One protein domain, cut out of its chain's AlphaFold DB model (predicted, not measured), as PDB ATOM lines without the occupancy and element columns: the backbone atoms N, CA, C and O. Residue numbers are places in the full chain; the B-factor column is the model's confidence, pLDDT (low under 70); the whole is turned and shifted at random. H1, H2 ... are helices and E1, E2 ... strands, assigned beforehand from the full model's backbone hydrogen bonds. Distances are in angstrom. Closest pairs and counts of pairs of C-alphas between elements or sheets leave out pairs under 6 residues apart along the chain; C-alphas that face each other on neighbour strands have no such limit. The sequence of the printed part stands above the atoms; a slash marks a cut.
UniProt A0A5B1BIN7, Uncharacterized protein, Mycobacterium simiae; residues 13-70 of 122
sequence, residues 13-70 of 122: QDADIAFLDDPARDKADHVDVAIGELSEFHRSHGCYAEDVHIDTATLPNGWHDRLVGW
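Overview. This is residues 13 to 70 of the 122 residues of an uncharacterized protein of Mycobacterium simiae (UniProt A0A5B1BIN7). A small sheet of two parallel strands, E1 and E2, has H1 packed on its E2 side and the short H2 past H1's end; a tail with no named element, residues 52 to 70, follows E2, and its residues 58 to 63 and 65 to 70 stick out from a body that spans 31 by 19 by 15 A without them. The 58 printed residues, under half in named elements, run E1, H1, H2, E2, class mixed. The whole is only just loose, close to compact, with a radius of gyration of the C-alphas of 12.8 A, and elongated, 37 by 24 by 22 A.

Along the chain. E1 is residues 14 to 17, from C-alpha 14 at (-18.208, -43.419, 9.017), and E2 is 48 to 51, ending at C-alpha 51 at (-14.070, -42.783, 0.177). H1, residues 26 to 35, is 14.2 A long; H2 is residues 40 to 45.

Arrangement. E1 and E2 are parallel at 37 degrees, with N 17 and O 50 2.8 A apart, within hydrogen-bond range. E1, H1, H2 and E2 form a strand-helix-strand unit, parallel neighbour strands with helices between. The closest C-alphas of H1 and E2, Ile 35 and Tyr 48, are 5.5 A apart. H1 and H2 touch only at the corner, C-alphas 35 and 41 being closest at 5.2 A. E1 and H2 are apart. In H1 and H2 every O i to N i+4 pair is within hydrogen-bond range.

Size, cuts and confidence. The farthest C-alphas, Ser 44 and Asn 61, are 38.0 A apart. The printed part has no cut, no link between named elements is long, and pLDDT is under 70 at residue 70.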
ATOM      1  N   GLN A  13     -19.452 -43.412  12.914       90.56
ATOM      2  CA  GLN A  13     -20.096 -42.322  12.169       90.56
ATOM      3  C   GLN A  13     -19.744 -42.400  10.680       90.56
ATOM      4  O   GLN A  13     -20.371 -41.746   9.863       90.56
ATOM      5  N   ASP A  14     -18.766 -43.214  10.336       91.06
ATOM      6  CA  ASP A  14     -18.208 -43.419   9.017       91.06
ATOM      7  C   ASP A  14     -18.761 -44.696   8.371       91.06
ATOM      8  O   ASP A  14     -19.109 -45.674   9.037       91.06
ATOM      9  N   ALA A  15     -18.840 -44.685   7.046       89.19
ATOM     10  CA  ALA A  15     -19.034 -45.877   6.242       89.19
ATOM     11  C   ALA A  15     -18.074 -45.833   5.054       89.19
ATOM     12  O   ALA A  15     -18.196 -44.958   4.198       89.19
ATOM     13  N   ASP A  16     -17.157 -46.796   4.989       90.12
ATOM     14  CA  ASP A  16     -16.224 -46.917   3.872       90.12
ATOM     15  C   ASP A  16     -16.963 -47.248   2.572       90.12
ATOM     16  O   ASP A  16     -17.772 -48.185   2.506       90.12
ATOM     17  N   ILE A  17     -16.642 -46.520   1.508       89.44
ATOM     18  CA  ILE A  17     -17.148 -46.769   0.161       89.44
ATOM     19  C   ILE A  17     -15.998 -46.855  -0.839       89.44
ATOM     20  O   ILE A  17     -15.031 -46.112  -0.766       89.44
ATOM     21  N   ALA A  18     -16.123 -47.753  -1.811       91.19
ATOM     22  CA  ALA A  18     -15.168 -47.878  -2.903       91.19
ATOM     23  C   ALA A  18     -15.908 -47.964  -4.234       91.19
ATOM     24  O   ALA A  18     -16.936 -48.640  -4.355       91.19
ATOM     25  N   PHE A  19     -15.350 -47.326  -5.258       89.31
ATOM     26  CA  PHE A  19     -15.868 -47.392  -6.618       89.31
ATOM     27  C   PHE A  19     -15.022 -48.350  -7.454       89.31
ATOM     28  O   PHE A  19     -13.827 -48.145  -7.630       89.31
ATOM     29  N   LEU A  20     -15.655 -49.398  -7.990       88.75
ATOM     30  CA  LEU A  20     -14.965 -50.419  -8.796       88.75
ATOM     31  C   LEU A  20     -14.563 -49.923 -10.195       88.75
ATOM     32  O   LEU A  20     -13.671 -50.490 -10.813       88.75
ATOM     33  N   ASP A  21     -15.243 -48.893 -10.700       87.50
ATOM     34  CA  ASP A  21     -15.045 -48.323 -12.036       87.50
ATOM     35  C   ASP A  21     -15.034 -46.793 -11.935       87.50
ATOM     36  O   ASP A  21     -16.033 -46.126 -12.221       87.50
ATOM     37  N   ASP A  22     -13.946 -46.249 -11.391       89.00
ATOM     38  CA  ASP A  22     -13.735 -44.806 -11.214       89.00
ATOM     39  C   ASP A  22     -12.243 -44.424 -11.284       89.00
ATOM     40  O   ASP A  22     -11.675 -43.909 -10.319       89.00
ATOM     41  N   PRO A  23     -11.559 -44.693 -12.412       87.94
ATOM     42  CA  PRO A  23     -10.114 -44.476 -12.521       87.94
ATOM     43  C   PRO A  23      -9.705 -43.002 -12.371       87.94
ATOM     44  O   PRO A  23      -8.573 -42.721 -11.989       87.94
ATOM     45  N   ALA A  24     -10.611 -42.070 -12.683       91.06
ATOM     46  CA  ALA A  24     -10.387 -40.630 -12.566       91.06
ATOM     47  C   ALA A  24     -10.783 -40.054 -11.197       91.06
ATOM     48  O   ALA A  24     -10.455 -38.904 -10.935       91.06
ATOM     49  N   ARG A  25     -11.426 -40.848 -10.326       89.38
ATOM     50  CA  ARG A  25     -11.894 -40.444  -8.987       89.38
ATOM     51  C   ARG A  25     -13.024 -39.410  -8.980       89.38
ATOM     52  O   ARG A  25     -13.349 -38.864  -7.933       89.38
ATOM     53  N   ASP A  26     -13.693 -39.203 -10.111       90.94
ATOM     54  CA  ASP A  26     -14.795 -38.244 -10.213       90.94
ATOM     55  C   ASP A  26     -15.991 -38.659  -9.331       90.94
ATOM     56  O   ASP A  26     -16.657 -37.811  -8.732       90.94
ATOM     57  N   LYS A  27     -16.295 -39.964  -9.226       85.81
ATOM     58  CA  LYS A  27     -17.409 -40.439  -8.377       85.81
ATOM     59  C   LYS A  27     -17.074 -40.291  -6.898       85.81
ATOM     60  O   LYS A  27     -17.944 -39.896  -6.122       85.81
ATOM     61  N   ALA A  28     -15.831 -40.592  -6.542       87.81
ATOM     62  CA  ALA A  28     -15.278 -40.361  -5.218       87.81
ATOM     63  C   ALA A  28     -15.387 -38.892  -4.793       87.81
ATOM     64  O   ALA A  28     -16.035 -38.602  -3.788       87.81
ATOM     65  N   ASP A  29     -14.879 -37.970  -5.613       88.94
ATOM     66  CA  ASP A  29     -14.926 -36.529  -5.348       88.94
ATOM     67  C   ASP A  29     -16.369 -36.028  -5.177       88.94
ATOM     68  O   ASP A  29     -16.680 -35.229  -4.291       88.94
ATOM     69  N   HIS A  30     -17.296 -36.518  -6.008       86.88
ATOM     70  CA  HIS A  30     -18.708 -36.172  -5.880       86.88
ATOM     71  C   HIS A  30     -19.332 -36.656  -4.573       86.88
ATOM     72  O   HIS A  30     -20.156 -35.940  -3.994       86.88
ATOM     73  N   VAL A  31     -18.978 -37.857  -4.115       84.00
ATOM     74  CA  VAL A  31     -19.481 -38.360  -2.841       84.00
ATOM     75  C   VAL A  31     -18.883 -37.597  -1.672       84.00
ATOM     76  O   VAL A  31     -19.653 -37.210  -0.793       84.00
ATOM     77  N   ASP A  32     -17.588 -37.306  -1.684       87.56
ATOM     78  CA  ASP A  32     -16.949 -36.559  -0.601       87.56
ATOM     79  C   ASP A  32     -17.627 -35.193  -0.384       87.56
ATOM     80  O   ASP A  32     -18.070 -34.847   0.713       87.56
ATOM     81  N   VAL A  33     -17.889 -34.469  -1.476       87.50
ATOM     82  CA  VAL A  33     -18.610 -33.189  -1.418       87.50
ATOM     83  C   VAL A  33     -20.051 -33.346  -0.912       87.50
ATOM     84  O   VAL A  33     -20.549 -32.491  -0.173       87.50
ATOM     85  N   ALA A  34     -20.755 -34.401  -1.328       88.38
ATOM     86  CA  ALA A  34     -22.183 -34.559  -1.053       88.38
ATOM     87  C   ALA A  34     -22.479 -35.146   0.335       88.38
ATOM     88  O   ALA A  34     -23.362 -34.648   1.039       88.38
ATOM     89  N   ILE A  35     -21.783 -36.224   0.701       91.56
ATOM     90  CA  ILE A  35     -22.023 -37.025   1.908       91.56
ATOM     91  C   ILE A  35     -20.736 -37.420   2.650       91.56
ATOM     92  O   ILE A  35     -20.808 -38.238   3.564       91.56
ATOM     93  N   GLY A  36     -19.590 -36.839   2.287       91.12
ATOM     94  CA  GLY A  36     -18.304 -37.061   2.945       91.12
ATOM     95  C   GLY A  36     -18.151 -36.346   4.280       91.12
ATOM     96  O   GLY A  36     -19.097 -35.737   4.812       91.12
ATOM     97  N   GLU A  37     -16.950 -36.434   4.846       94.12
ATOM     98  CA  GLU A  37     -16.629 -35.796   6.116       94.12
ATOM     99  C   GLU A  37     -16.869 -34.277   6.021       94.12
ATOM    100  O   GLU A  37     -16.651 -33.636   4.998       94.12
ATOM    101  N   LEU A  38     -17.375 -33.665   7.094       94.69
ATOM    102  CA  LEU A  38     -17.694 -32.235   7.154       94.69
ATOM    103  C   LEU A  38     -18.670 -31.711   6.075       94.69
ATOM    104  O   LEU A  38     -18.869 -30.496   5.983       94.69
ATOM    105  N   SER A  39     -19.340 -32.569   5.307       89.69
ATOM    106  CA  SER A  39     -20.416 -32.163   4.397       89.69
ATOM    107  C   SER A  39     -21.649 -31.643   5.158       89.69
ATOM    108  O   SER A  39     -21.804 -31.812   6.375       89.69
ATOM    109  N   GLU A  40     -22.577 -30.989   4.449       90.50
ATOM    110  CA  GLU A  40     -23.883 -30.641   5.033       90.50
ATOM    111  C   GLU A  40     -24.667 -31.881   5.465       90.50
ATOM    112  O   GLU A  40     -25.370 -31.843   6.478       90.50
ATOM    113  N   PHE A  41     -24.515 -32.985   4.730       91.44
ATOM    114  CA  PHE A  41     -25.103 -34.267   5.084       91.44
ATOM    115  C   PHE A  41     -24.558 -34.774   6.418       91.44
ATOM    116  O   PHE A  41     -25.364 -35.066   7.303       91.44
ATOM    117  N   HIS A  42     -23.232 -34.783   6.595       92.38
ATOM    118  CA  HIS A  42     -22.601 -35.180   7.853       92.38
ATOM    119  C   HIS A  42     -23.108 -34.323   9.013       92.38
ATOM    120  O   HIS A  42     -23.601 -34.856  10.006       92.38
ATOM    121  N   ARG A  43     -23.105 -32.992   8.873       91.75
ATOM    122  CA  ARG A  43     -23.631 -32.101   9.922       91.75
ATOM    123  C   ARG A  43     -25.095 -32.379  10.272       91.75
ATOM    124  O   ARG A  43     -25.485 -32.205  11.422       91.75
ATOM    125  N   SER A  44     -25.893 -32.777   9.285       93.62
ATOM    126  CA  SER A  44     -27.335 -32.983   9.443       93.62
ATOM    127  C   SER A  44     -27.695 -34.361  10.007       93.62
ATOM    128  O   SER A  44     -28.710 -34.479  10.691       93.62
ATOM    129  N   HIS A  45     -26.888 -35.393   9.741       89.00
ATOM    130  CA  HIS A  45     -27.214 -36.787  10.077       89.00
ATOM    131  C   HIS A  45     -26.250 -37.429  11.083       89.00
ATOM    132  O   HIS A  45     -26.576 -38.469  11.649       89.00
ATOM    133  N   GLY A  46     -25.093 -36.814  11.345       86.94
ATOM    134  CA  GLY A  46     -24.078 -37.337  12.264       86.94
ATOM    135  C   GLY A  46     -23.348 -38.579  11.748       86.94
ATOM    136  O   GLY A  46     -22.703 -39.266  12.535       86.94
ATOM    137  N   CYS A  47     -23.475 -38.877  10.451       91.81
ATOM    138  CA  CYS A  47     -22.710 -39.902   9.757       91.81
ATOM    139  C   CYS A  47     -22.284 -39.440   8.358       91.81
ATOM    140  O   CYS A  47     -22.892 -38.523   7.798       91.81
ATOM    141  N   TYR A  48     -21.252 -40.064   7.801       91.81
ATOM    142  CA  TYR A  48     -20.666 -39.721   6.509       91.81
ATOM    143  C   TYR A  48     -20.106 -40.953   5.794       91.81
ATOM    144  O   TYR A  48     -19.886 -41.997   6.409       91.81
ATOM    145  N   ALA A  49     -19.910 -40.832   4.483       92.81
ATOM    146  CA  ALA A  49     -19.189 -41.822   3.697       92.81
ATOM    147  C   ALA A  49     -17.703 -41.451   3.644       92.81
ATOM    148  O   ALA A  49     -17.377 -40.308   3.341       92.81
ATOM    149  N   GLU A  50     -16.826 -42.410   3.910       91.94
ATOM    150  CA  GLU A  50     -15.386 -42.262   3.706       91.94
ATOM    151  C   GLU A  50     -15.033 -42.947   2.390       91.94
ATOM    152  O   GLU A  50     -15.306 -44.135   2.198       91.94
ATOM    153  N   ASP A  51     -14.468 -42.203   1.449       89.94
ATOM    154  CA  ASP A  51     -14.070 -42.783   0.177       89.94
ATOM    155  C   ASP A  51     -12.696 -43.463   0.286       89.94
ATOM    156  O   ASP A  51     -11.685 -42.858   0.637       89.94
ATOM    157  N   VAL A  52     -12.660 -44.750  -0.064       89.44
ATOM    158  CA  VAL A  52     -11.462 -45.583  -0.034       89.44
ATOM    159  C   VAL A  52     -11.149 -46.132  -1.420       89.44
ATOM    160  O   VAL A  52     -11.971 -46.745  -2.105       89.44
ATOM    161  N   HIS A  53      -9.902 -45.947  -1.846       88.44
ATOM    162  CA  HIS A  53      -9.434 -46.543  -3.088       88.44
ATOM    163  C   HIS A  53      -9.249 -48.053  -2.913       88.44
ATOM    164  O   HIS A  53      -8.547 -48.482  -2.001       88.44
ATOM    165  N   ILE A  54      -9.819 -48.868  -3.803       87.50
ATOM    166  CA  ILE A  54      -9.831 -50.330  -3.630       87.50
ATOM    167  C   ILE A  54      -8.421 -50.937  -3.514       87.50
ATOM    168  O   ILE A  54      -8.217 -51.884  -2.758       87.50
ATOM    169  N   ASP A  55      -7.436 -50.337  -4.188       86.88
ATOM    170  CA  ASP A  55      -6.037 -50.786  -4.160       86.88
ATOM    171  C   ASP A  55      -5.338 -50.582  -2.805       86.88
ATOM    172  O   ASP A  55      -4.266 -51.144  -2.579       86.88
ATOM    173  N   THR A  56      -5.910 -49.792  -1.888       87.62
ATOM    174  CA  THR A  56      -5.361 -49.646  -0.528       87.62
ATOM    175  C   THR A  56      -5.788 -50.794   0.386       87.62
ATOM    176  O   THR A  56      -5.159 -51.029   1.422       87.62
ATOM    177  N   ALA A  57      -6.822 -51.549   0.005       86.44
ATOM    178  CA  ALA A  57      -7.357 -52.641   0.797       86.44
ATOM    179  C   ALA A  57      -6.666 -53.973   0.461       86.44
ATOM    180  O   ALA A  57      -6.616 -54.420  -0.684       86.44
ATOM    181  N   THR A  58      -6.194 -54.685   1.489       91.31
ATOM    182  CA  THR A  58      -5.798 -56.093   1.335       91.31
ATOM    183  C   THR A  58      -7.041 -56.972   1.441       91.31
ATOM    184  O   THR A  58      -7.494 -57.301   2.538       91.31
ATOM    185  N   LEU A  59      -7.614 -57.339   0.295       88.19
ATOM    186  CA  LEU A  59      -8.855 -58.109   0.222       88.19
ATOM    187  C   LEU A  59      -8.574 -59.598  -0.048       88.19
ATOM    188  O   LEU A  59      -7.668 -59.932  -0.810       88.19
ATOM    189  N   PRO A  60      -9.336 -60.525   0.562       92.00
ATOM    190  CA  PRO A  60      -9.135 -61.956   0.355       92.00
ATOM    191  C   PRO A  60      -9.524 -62.381  -1.067       92.00
ATOM    192  O   PRO A  60     -10.393 -61.780  -1.699       92.00
ATOM    193  N   ASN A  61      -8.935 -63.476  -1.549       94.56
ATOM    194  CA  ASN A  61      -9.273 -64.051  -2.854       94.56
ATOM    195  C   ASN A  61     -10.790 -64.291  -2.999       94.56
ATOM    196  O   ASN A  61     -11.441 -64.758  -2.064       94.56
ATOM    197  N   GLY A  62     -11.344 -63.970  -4.173       91.94
ATOM    198  CA  GLY A  62     -12.776 -64.133  -4.468       91.94
ATOM    199  C   GLY A  62     -13.699 -63.137  -3.754       91.94
ATOM    200  O   GLY A  62     -14.899 -63.370  -3.663       91.94
ATOM    201  N   TRP A  63     -13.184 -62.029  -3.201       92.44
ATOM    202  CA  TRP A  63     -14.029 -61.035  -2.526       92.44
ATOM    203  C   TRP A  63     -15.093 -60.414  -3.438       92.44
ATOM    204  O   TRP A  63     -16.201 -60.182  -2.963       92.44
ATOM    205  N   HIS A  64     -14.787 -60.215  -4.724       90.25
ATOM    206  CA  HIS A  64     -15.738 -59.700  -5.711       90.25
ATOM    207  C   HIS A  64     -16.972 -60.605  -5.837       90.25
ATOM    208  O   HIS A  64     -18.092 -60.106  -5.860       90.25
ATOM    209  N   ASP A  65     -16.786 -61.928  -5.816       93.06
ATOM    210  CA  ASP A  65     -17.882 -62.904  -5.908       93.06
ATOM    211  C   ASP A  65     -18.763 -62.925  -4.648       93.06
ATOM    212  O   ASP A  65     -19.875 -63.452  -4.659       93.06
ATOM    213  N   ARG A  66     -18.267 -62.355  -3.540       90.19
ATOM    214  CA  ARG A  66     -18.998 -62.216  -2.272       90.19
ATOM    215  C   ARG A  66     -19.746 -60.887  -2.157       90.19
ATOM    216  O   ARG A  66     -20.410 -60.670  -1.143       90.19
ATOM    217  N   LEU A  67     -19.638 -59.998  -3.148       87.19
ATOM    218  CA  LEU A  67     -20.391 -58.748  -3.162       87.19
ATOM    219  C   LEU A  67     -21.886 -59.040  -3.304       87.19
ATOM    220  O   LEU A  67     -22.326 -59.725  -4.227       87.19
ATOM    221  N   VAL A  68     -22.681 -58.477  -2.397       85.69
ATOM    222  CA  VAL A  68     -24.140 -58.521  -2.496       85.69
ATOM    223  C   VAL A  68     -24.586 -57.280  -3.253       85.69
ATOM    224  O   VAL A  68     -24.515 -56.168  -2.734       85.69
ATOM    225  N   GLY A  69     -25.029 -57.468  -4.493       78.12
ATOM    226  CA  GLY A  69     -25.597 -56.387  -5.288       78.12
ATOM    227  C   GLY A  69     -26.942 -55.941  -4.719       78.12
ATOM    228  O   GLY A  69     -27.873 -56.738  -4.625       78.12
ATOM    229  N   TRP A  70     -27.054 -54.658  -4.383       66.00
ATOM    230  CA  TRP A  70     -28.323 -54.023  -4.037       66.00
ATOM    231  C   TRP A  70     -28.739 -53.088  -5.168       66.00
ATOM    232  O   TRP A  70     -28.047 -52.121  -5.476       66.00
TER     233      TRP A  70